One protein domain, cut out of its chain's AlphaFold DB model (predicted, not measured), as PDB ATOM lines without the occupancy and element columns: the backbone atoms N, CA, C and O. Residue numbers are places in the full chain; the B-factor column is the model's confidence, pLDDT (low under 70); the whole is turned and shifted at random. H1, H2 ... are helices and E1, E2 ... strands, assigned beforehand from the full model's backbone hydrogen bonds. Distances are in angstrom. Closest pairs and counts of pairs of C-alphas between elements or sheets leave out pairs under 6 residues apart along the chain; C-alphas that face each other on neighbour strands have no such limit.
ATOM      1  N   HIS A   4      34.343  23.143  71.493       92.81
ATOM      2  CA  HIS A   4      34.362  23.661  70.125       92.81
ATOM      3  C   HIS A   4      33.778  22.660  69.111       92.81
ATOM      4  O   HIS A   4      32.851  22.989  68.374       92.81
ATOM      5  N   LYS A   5      34.251  21.402  69.126       92.69
ATOM      6  CA  LYS A   5      33.745  20.347  68.228       92.69
ATOM      7  C   LYS A   5      32.256  20.072  68.457       92.69
ATOM      8  O   LYS A   5      31.519  19.857  67.498       92.69
ATOM      9  N   LEU A   6      31.813  20.100  69.717       90.88
ATOM     10  CA  LEU A   6      30.395  19.997  70.059       90.88
ATOM     11  C   LEU A   6      29.598  21.134  69.418       90.88
ATOM     12  O   LEU A   6      28.624  20.856  68.730       90.88
ATOM     13  N   PHE A   7      29.986  22.388  69.646       93.31
ATOM     14  CA  PHE A   7      29.228  23.542  69.162       93.31
ATOM     15  C   PHE A   7      29.142  23.574  67.643       93.31
ATOM     16  O   PHE A   7      28.045  23.734  67.121       93.31
ATOM     17  N   ASN A   8      30.241  23.309  66.936       94.12
ATOM     18  CA  ASN A   8      30.212  23.247  65.475       94.12
ATOM     19  C   ASN A   8      29.258  22.156  64.979       94.12
ATOM     20  O   ASN A   8      28.460  22.403  64.080       94.12
ATOM     21  N   LYS A   9      29.270  20.967  65.600       93.06
ATOM     22  CA  LYS A   9      28.331  19.892  65.250       93.06
ATOM     23  C   LYS A   9      26.881  20.288  65.535       93.06
ATOM     24  O   LYS A   9      26.005  20.004  64.724       93.06
ATOM     25  N   LEU A  10      26.618  20.933  66.671       92.69
ATOM     26  CA  LEU A  10      25.280  21.403  67.039       92.69
ATOM     27  C   LEU A  10      24.761  22.451  66.053       92.69
ATOM     28  O   LEU A  10      23.625  22.337  65.607       92.69
ATOM     29  N   LEU A  11      25.594  23.426  65.687       92.88
ATOM     30  CA  LEU A  11      25.241  24.479  64.736       92.88
ATOM     31  C   LEU A  11      25.042  23.924  63.320       92.88
ATOM     32  O   LEU A  11      24.091  24.310  62.655       92.88
ATOM     33  N   ALA A  12      25.884  22.982  62.884       94.75
ATOM     34  CA  ALA A  12      25.773  22.374  61.558       94.75
ATOM     35  C   ALA A  12      24.560  21.439  61.419       94.75
ATOM     36  O   ALA A  12      23.963  21.352  60.353       94.75
ATOM     37  N   THR A  13      24.199  20.711  62.482       94.38
ATOM     38  CA  THR A  13      23.113  19.710  62.429       94.38
ATOM     39  C   THR A  13      21.774  20.215  62.957       94.38
ATOM     40  O   THR A  13      20.760  19.555  62.744       94.38
ATOM     41  N   GLY A  14      21.762  21.306  63.728       91.12
ATOM     42  CA  GLY A  14      20.587  21.775  64.467       91.12
ATOM     43  C   GLY A  14      20.103  20.821  65.570       91.12
ATOM     44  O   GLY A  14      19.046  21.044  66.157       91.12
ATOM     45  N   LYS A  15      20.836  19.739  65.871       90.19
ATOM     46  CA  LYS A  15      20.388  18.671  66.779       90.19
ATOM     47  C   LYS A  15      21.153  18.689  68.096       90.19
ATOM     48  O   LYS A  15      22.320  18.316  68.146       90.19
ATOM     49  N   ILE A  16      20.468  19.023  69.189       87.38
ATOM     50  CA  ILE A  16      20.997  18.875  70.555       87.38
ATOM     51  C   ILE A  16      20.910  17.396  70.974       87.38
ATOM     52  O   ILE A  16      19.849  16.795  70.800       87.38
ATOM     53  N   PRO A  17      21.972  16.776  71.517       85.69
ATOM     54  CA  PRO A  17      21.914  15.400  71.998       85.69
ATOM     55  C   PRO A  17      21.025  15.303  73.245       85.69
ATOM     56  O   PRO A  17      21.007  16.217  74.066       85.69
ATOM     57  N   SER A  18      20.294  14.196  73.387       84.12
ATOM     58  CA  SER A  18      19.291  13.976  74.445       84.12
ATOM     59  C   SER A  18      19.830  14.243  75.853       84.12
ATOM     60  O   SER A  18      19.218  14.983  76.614       84.12
ATOM     61  N   ASN A  19      21.030  13.758  76.161       79.44
ATOM     62  CA  ASN A  19      21.694  13.975  77.451       79.44
ATOM     63  C   ASN A  19      22.014  15.449  77.777       79.44
ATOM     64  O   ASN A  19      22.288  15.769  78.929       79.44
ATOM     65  N   LYS A  20      21.993  16.351  76.787       72.44
ATOM     66  CA  LYS A  20      22.213  17.799  76.965       72.44
ATOM     67  C   LYS A  20      20.943  18.632  76.806       72.44
ATOM     68  O   LYS A  20      21.030  19.859  76.852       72.44
ATOM     69  N   LYS A  21      19.787  17.988  76.611       80.94
ATOM     70  CA  LYS A  21      18.478  18.657  76.569       80.94
ATOM     71  C   LYS A  21      17.869  18.859  77.955       80.94
ATOM     72  O   LYS A  21      16.970  19.678  78.095       80.94
ATOM     73  N   ASN A  22      18.356  18.137  78.959       87.25
ATOM     74  CA  ASN A  22      17.797  18.193  80.301       87.25
ATOM     75  C   ASN A  22      18.166  19.515  80.991       87.25
ATOM     76  O   ASN A  22      19.284  20.020  80.848       87.25
ATOM     77  N   ALA A  23      17.217  20.051  81.752       91.62
ATOM     78  CA  ALA A  23      17.388  21.216  82.604       91.62
ATOM     79  C   ALA A  23      16.786  20.917  83.976       91.62
ATOM     80  O   ALA A  23      15.787  20.205  84.074       91.62
ATOM     81  N   THR A  24      17.386  21.468  85.024       93.81
ATOM     82  CA  THR A  24      16.819  21.404  86.371       93.81
ATOM     83  C   THR A  24      15.832  22.551  86.525       93.81
ATOM     84  O   THR A  24      16.203  23.703  86.309       93.81
ATOM     85  N   ILE A  25      14.585  22.248  86.879       94.06
ATOM     86  CA  ILE A  25      13.586  23.272  87.192       94.06
ATOM     87  C   ILE A  25      13.715  23.642  88.667       94.06
ATOM     88  O   ILE A  25      13.702  22.767  89.528       94.06
ATOM     89  N   VAL A  26      13.845  24.937  88.944       95.12
ATOM     90  CA  VAL A  26      13.863  25.495  90.299       95.12
ATOM     91  C   VAL A  26      12.743  26.518  90.412       95.12
ATOM     92  O   VAL A  26      12.579  27.349  89.521       95.12
ATOM     93  N   LEU A  27      11.973  26.456  91.494       95.44
ATOM     94  CA  LEU A  27      10.934  27.433  91.794       95.44
ATOM     95  C   LEU A  27      11.558  28.625  92.521       95.44
ATOM     96  O   LEU A  27      12.177  28.457  93.572       95.44
ATOM     97  N   LEU A  28      11.408  29.823  91.960       96.44
ATOM     98  CA  LEU A  28      11.819  31.072  92.596       96.44
ATOM     99  C   LEU A  28      10.583  31.830  93.066       96.44
ATOM    100  O   LEU A  28       9.690  32.108  92.268       96.44
ATOM    101  N   PHE A  29      10.547  32.192  94.345       96.31
ATOM    102  CA  PHE A  29       9.467  33.004  94.889       96.31
ATOM    103  C   PHE A  29       9.427  34.387  94.225       96.31
ATOM    104  O   PHE A  29      10.457  35.053  94.096       96.31
ATOM    105  N   LYS A  30       8.237  34.816  93.798       94.31
ATOM    106  CA  LYS A  30       8.008  36.089  93.105       94.31
ATOM    107  C   LYS A  30       7.489  37.168  94.049       94.31
ATOM    108  O   LYS A  30       8.081  38.242  94.103       94.31
ATOM    109  N   LYS A  31       6.348  36.925  94.703       94.69
ATOM    110  CA  LYS A  31       5.639  37.855  95.611       94.69
ATOM    111  C   LYS A  31       4.424  37.165  96.236       94.69
ATOM    112  O   LYS A  31       3.953  36.210  95.648       94.69
ATOM    113  N   GLY A  32       3.848  37.719  97.304       95.25
ATOM    114  CA  GLY A  32       2.572  37.250  97.866       95.25
ATOM    115  C   GLY A  32       2.745  36.273  99.027       95.25
ATOM    116  O   GLY A  32       3.636  36.457  99.853       95.25
ATOM    117  N   ASP A  33       1.877  35.267  99.097       95.38
ATOM    118  CA  ASP A  33       1.915  34.211 100.112       95.38
ATOM    119  C   ASP A  33       2.887  33.092  99.700       95.38
ATOM    120  O   ASP A  33       2.849  32.606  98.569       95.38
ATOM    121  N   TYR A  34       3.748  32.665 100.625       94.81
ATOM    122  CA  TYR A  34       4.705  31.575 100.427       94.81
ATOM    123  C   TYR A  34       4.048  30.195 100.323       94.81
ATOM    124  O   TYR A  34       4.672  29.288  99.763       94.81
ATOM    125  N   CYS A  35       2.835  30.031 100.857       95.31
ATOM    126  CA  CYS A  35       2.084  28.776 100.814       95.31
ATOM    127  C   CYS A  35       1.352  28.561  99.483       95.31
ATOM    128  O   CYS A  35       0.983  27.432  99.162       95.31
ATOM    129  N   ASP A  36       1.158  29.621  98.703       95.00
ATOM    130  CA  ASP A  36       0.495  29.549  97.409       95.00
ATOM    131  C   ASP A  36       1.516  29.307  96.287       95.00
ATOM    132  O   ASP A  36       2.451  30.079  96.062       95.00
ATOM    133  N   SER A  37       1.334  28.205  95.560       91.69
ATOM    134  CA  SER A  37       2.209  27.806  94.459       91.69
ATOM    135  C   SER A  37       2.221  28.796  93.286       91.69
ATOM    136  O   SER A  37       3.235  28.884  92.588       91.69
ATOM    137  N   GLU A  38       1.153  29.579  93.083       95.12
ATOM    138  CA  GLU A  38       1.074  30.575  92.000       95.12
ATOM    139  C   GLU A  38       2.056  31.739  92.198       95.12
ATOM    140  O   GLU A  38       2.438  32.436  91.251       95.12
ATOM    141  N   ASN A  39       2.537  31.911  93.429       97.00
ATOM    142  CA  ASN A  39       3.491  32.943  93.804       97.00
ATOM    143  C   ASN A  39       4.949  32.584  93.477       97.00
ATOM    144  O   ASN A  39       5.856  33.370  93.766       97.00
ATOM    145  N   TYR A  40       5.195  31.445  92.822       97.06
ATOM    146  CA  TYR A  40       6.518  31.014  92.374       97.06
ATOM    147  C   TYR A  40       6.624  31.003  90.847       97.06
ATOM    148  O   TYR A  40       5.702  30.632  90.128       97.06
ATOM    149  N   ILE A  41       7.796  31.374  90.330       95.81
ATOM    150  CA  ILE A  41       8.128  31.260  88.909       95.81
ATOM    151  C   ILE A  41       9.064  30.061  88.720       95.81
ATOM    152  O   ILE A  41      10.101  29.992  89.388       95.81
ATOM    153  N   PRO A  42       8.773  29.146  87.782       95.50
ATOM    154  CA  PRO A  42       9.713  28.101  87.404       95.50
ATOM    155  C   PRO A  42      10.862  28.671  86.561       95.50
ATOM    156  O   PRO A  42      10.651  29.337  85.546       95.50
ATOM    157  N   ILE A  43      12.098  28.367  86.954       94.81
ATOM    158  CA  ILE A  43      13.318  28.739  86.233       94.81
ATOM    159  C   ILE A  43      14.044  27.474  85.782       94.81
ATOM    160  O   ILE A  43      14.347  26.592  86.583       94.81
ATOM    161  N   SER A  44      14.382  27.415  84.493       93.00
ATOM    162  CA  SER A  44      15.151  26.312  83.911       93.00
ATOM    163  C   SER A  44      16.656  26.565  84.003       93.00
ATOM    164  O   SER A  44      17.220  27.375  83.259       93.00
ATOM    165  N   LEU A  45      17.335  25.818  84.871       91.81
ATOM    166  CA  LEU A  45      18.791  25.785  84.956       91.81
ATOM    167  C   LEU A  45      19.345  24.808  83.915       91.81
ATOM    168  O   LEU A  45      19.187  23.593  84.008       91.81
ATOM    169  N   THR A  46      19.992  25.361  82.892       90.88
ATOM    170  CA  THR A  46      20.607  24.594  81.800       90.88
ATOM    171  C   THR A  46      22.096  24.377  82.053       90.88
ATOM    172  O   THR A  46      22.741  25.165  82.746       90.88
ATOM    173  N   ASN A  47      22.667  23.333  81.446       88.81
ATOM    174  CA  ASN A  47      24.111  23.096  81.482       88.81
ATOM    175  C   ASN A  47      24.882  24.329  80.965       88.81
ATOM    176  O   ASN A  47      24.526  24.902  79.930       88.81
ATOM    177  N   THR A  48      25.976  24.692  81.638       90.81
ATOM    178  CA  THR A  48      26.871  25.805  81.278       90.81
ATOM    179  C   THR A  48      27.264  25.808  79.800       90.81
ATOM    180  O   THR A  48      27.228  26.857  79.159       90.81
ATOM    181  N   ALA A  49      27.555  24.645  79.214       90.25
ATOM    182  CA  ALA A  49      27.856  24.522  77.788       90.25
ATOM    183  C   ALA A  49      26.691  24.997  76.899       90.25
ATOM    184  O   ALA A  49      26.901  25.741  75.942       90.25
ATOM    185  N   CYS A  50      25.456  24.608  77.224       89.56
ATOM    186  CA  CYS A  50      24.266  25.043  76.495       89.56
ATOM    187  C   CYS A  50      24.005  26.542  76.699       89.56
ATOM    188  O   CYS A  50      23.621  27.223  75.750       89.56
ATOM    189  N   LYS A  51      24.280  27.081  77.895       90.88
ATOM    190  CA  LYS A  51      24.183  28.524  78.172       90.88
ATOM    191  C   LYS A  51      25.147  29.337  77.300       90.88
ATOM    192  O   LYS A  51      24.736  30.339  76.718       90.88
ATOM    193  N   VAL A  52      26.394  28.883  77.155       93.31
ATOM    194  CA  VAL A  52      27.387  29.521  76.272       93.31
ATOM    195  C   VAL A  52      26.932  29.466  74.812       93.31
ATOM    196  O   VAL A  52      26.915  30.498  74.143       93.31
ATOM    197  N   LEU A  53      26.493  28.300  74.327       92.81
ATOM    198  CA  LEU A  53      25.985  28.166  72.959       92.81
ATOM    199  C   LEU A  53      24.778  29.078  72.698       92.81
ATOM    200  O   LEU A  53      24.719  29.732  71.657       92.81
ATOM    201  N   LYS A  54      23.844  29.173  73.651       91.88
ATOM    202  CA  LYS A  54      22.683  30.068  73.557       91.88
ATOM    203  C   LYS A  54      23.113  31.522  73.371       91.88
ATOM    204  O   LYS A  54      22.530  32.221  72.550       91.88
ATOM    205  N   ASN A  55      24.139  31.969  74.096       92.69
ATOM    206  CA  ASN A  55      24.663  33.328  73.954       92.69
ATOM    207  C   ASN A  55      25.291  33.566  72.573       92.69
ATOM    208  O   ASN A  55      25.065  34.622  71.986       92.69
ATOM    209  N   ILE A  56      26.023  32.584  72.032       93.56
ATOM    210  CA  ILE A  56      26.581  32.657  70.672       93.56
ATOM    211  C   ILE A  56      25.448  32.794  69.645       93.56
ATOM    212  O   ILE A  56      25.458  33.722  68.837       93.56
ATOM    213  N   ILE A  57      24.441  31.917  69.715       93.88
ATOM    214  CA  ILE A  57      23.283  31.933  68.810       93.88
ATOM    215  C   ILE A  57      22.519  33.256  68.928       93.88
ATOM    216  O   ILE A  57      22.216  33.875  67.911       93.88
ATOM    217  N   LYS A  58      22.260  33.728  70.156       93.06
ATOM    218  CA  LYS A  58      21.603  35.019  70.405       93.06
ATOM    219  C   LYS A  58      22.334  36.146  69.680       93.06
ATOM    220  O   LYS A  58      21.692  36.915  68.975       93.06
ATOM    221  N   LYS A  59      23.660  36.230  69.823       92.69
ATOM    222  CA  LYS A  59      24.460  37.285  69.189       92.69
ATOM    223  C   LYS A  59      24.359  37.239  67.664       92.69
ATOM    224  O   LYS A  59      24.203  38.279  67.035       92.69
ATOM    225  N   ILE A  60      24.401  36.043  67.072       93.38
ATOM    226  CA  ILE A  60      24.252  35.865  65.619       93.38
ATOM    227  C   ILE A  60      22.879  36.367  65.149       93.38
ATOM    228  O   ILE A  60      22.812  37.156  64.210       93.38
ATOM    229  N   ILE A  61      21.800  35.950  65.820       92.81
ATOM    230  CA  ILE A  61      20.423  36.309  65.443       92.81
ATOM    231  C   ILE A  61      20.176  37.808  65.610       92.81
ATOM    232  O   ILE A  61      19.687  38.449  64.685       92.81
ATOM    233  N   VAL A  62      20.541  38.380  66.760       91.56
ATOM    234  CA  VAL A  62      20.339  39.811  67.034       91.56
ATOM    235  C   VAL A  62      21.104  40.664  66.022       91.56
ATOM    236  O   VAL A  62      20.523  41.573  65.436       91.56
ATOM    237  N   ASN A  63      22.363  40.321  65.730       91.94
ATOM    238  CA  ASN A  63      23.146  41.029  64.718       91.94
ATOM    239  C   ASN A  63      22.520  40.927  63.325       91.94
ATOM    240  O   ASN A  63      22.520  41.902  62.578       91.94
ATOM    241  N   HIS A  64      21.997  39.756  62.958       94.31
ATOM    242  CA  HIS A  64      21.304  39.574  61.687       94.31
ATOM    243  C   HIS A  64      20.031  40.431  61.616       94.31
ATOM    244  O   HIS A  64      19.792  41.089  60.607       94.31
ATOM    245  N   PHE A  65      19.236  40.472  62.684       92.88
ATOM    246  CA  PHE A  65      18.003  41.258  62.717       92.88
ATOM    247  C   PHE A  65      18.269  42.761  62.669       92.88
ATOM    248  O   PHE A  65      17.584  43.469  61.934       92.88
ATOM    249  N   ALA A  66      19.289  43.235  63.389       89.69
ATOM    250  CA  ALA A  66      19.703  44.633  63.357       89.69
ATOM    251  C   ALA A  66      20.188  45.046  61.959       89.69
ATOM    252  O   ALA A  66      19.722  46.040  61.415       89.69
ATOM    253  N   LYS A  67      21.061  44.242  61.330       94.06
ATOM    254  CA  LYS A  67      21.589  44.524  59.982       94.06
ATOM    255  C   LYS A  67      20.512  44.584  58.901       94.06
ATOM    256  O   LYS A  67      20.661  45.334  57.946       94.06
ATOM    257  N   ASN A  68      19.452  43.794  59.044       96.00
ATOM    258  CA  ASN A  68      18.366  43.723  58.069       96.00
ATOM    259  C   ASN A  68      17.156  44.595  58.446       96.00
ATOM    260  O   ASN A  68      16.105  44.450  57.831       96.00
ATOM    261  N   ASN A  69      17.275  45.473  59.451       91.75
ATOM    262  CA  ASN A  69      16.183  46.329  59.934       91.75
ATOM    263  C   ASN A  69      14.890  45.551  60.271       91.75
ATOM    264  O   ASN A  69      13.785  46.052  60.077       91.75
TER     265      ASN A  69
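What this domain is: This is residues 4 to 69 of the 82 residues of an uncharacterized protein of Helobdella robusta (UniProt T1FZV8). The strand hairpin E1 and E2 and the long helix H2 form the arms of an open V, with the short helix H1 near Leu 53 of H2. Residues 58 to 69, of which 58 to 67 belong to H2, stick out. The 66 printed residues include H1, E1, E2 and H2 in that order, mixed in class with one antiparallel sheet, E1 - E2. The whole is extended, with a radius of gyration of the C-alphas of 16.8 A, and spans 46 by 36 by 15 A.

Where its parts are: H1, residues 4 to 13, begins at C-alpha 4 (34.362, 23.661, 70.125) and measures 14.2 A. E1, residues 23 to 29, measures 18.8 A; E2, residues 40 to 46, 18.7 A. H2, residues 48 to 67, measures 28.8 A and ends at C-alpha 67 (21.589, 44.524, 59.982).

How they stand to each other: H1 and H2 are close but not clearly touching; their closest C-alphas, of Phe 7 and Leu 53, are 6.8 A apart. Their tilt is steep, 55 degrees, the same way. E1 and E2 are antiparallel at 151 degrees; N 26 and O 43 are within hydrogen-bond range at 2.9 A. In H1 and H2 every O i to N i+4 pair is within range. E1 and H2 are apart.

The domain as a whole: The farthest C-alphas, of Cys 35 and Asn 68, are 48.1 A apart. The printed part has no cut, no link is long, and no printed residue is under 70 in pLDDT.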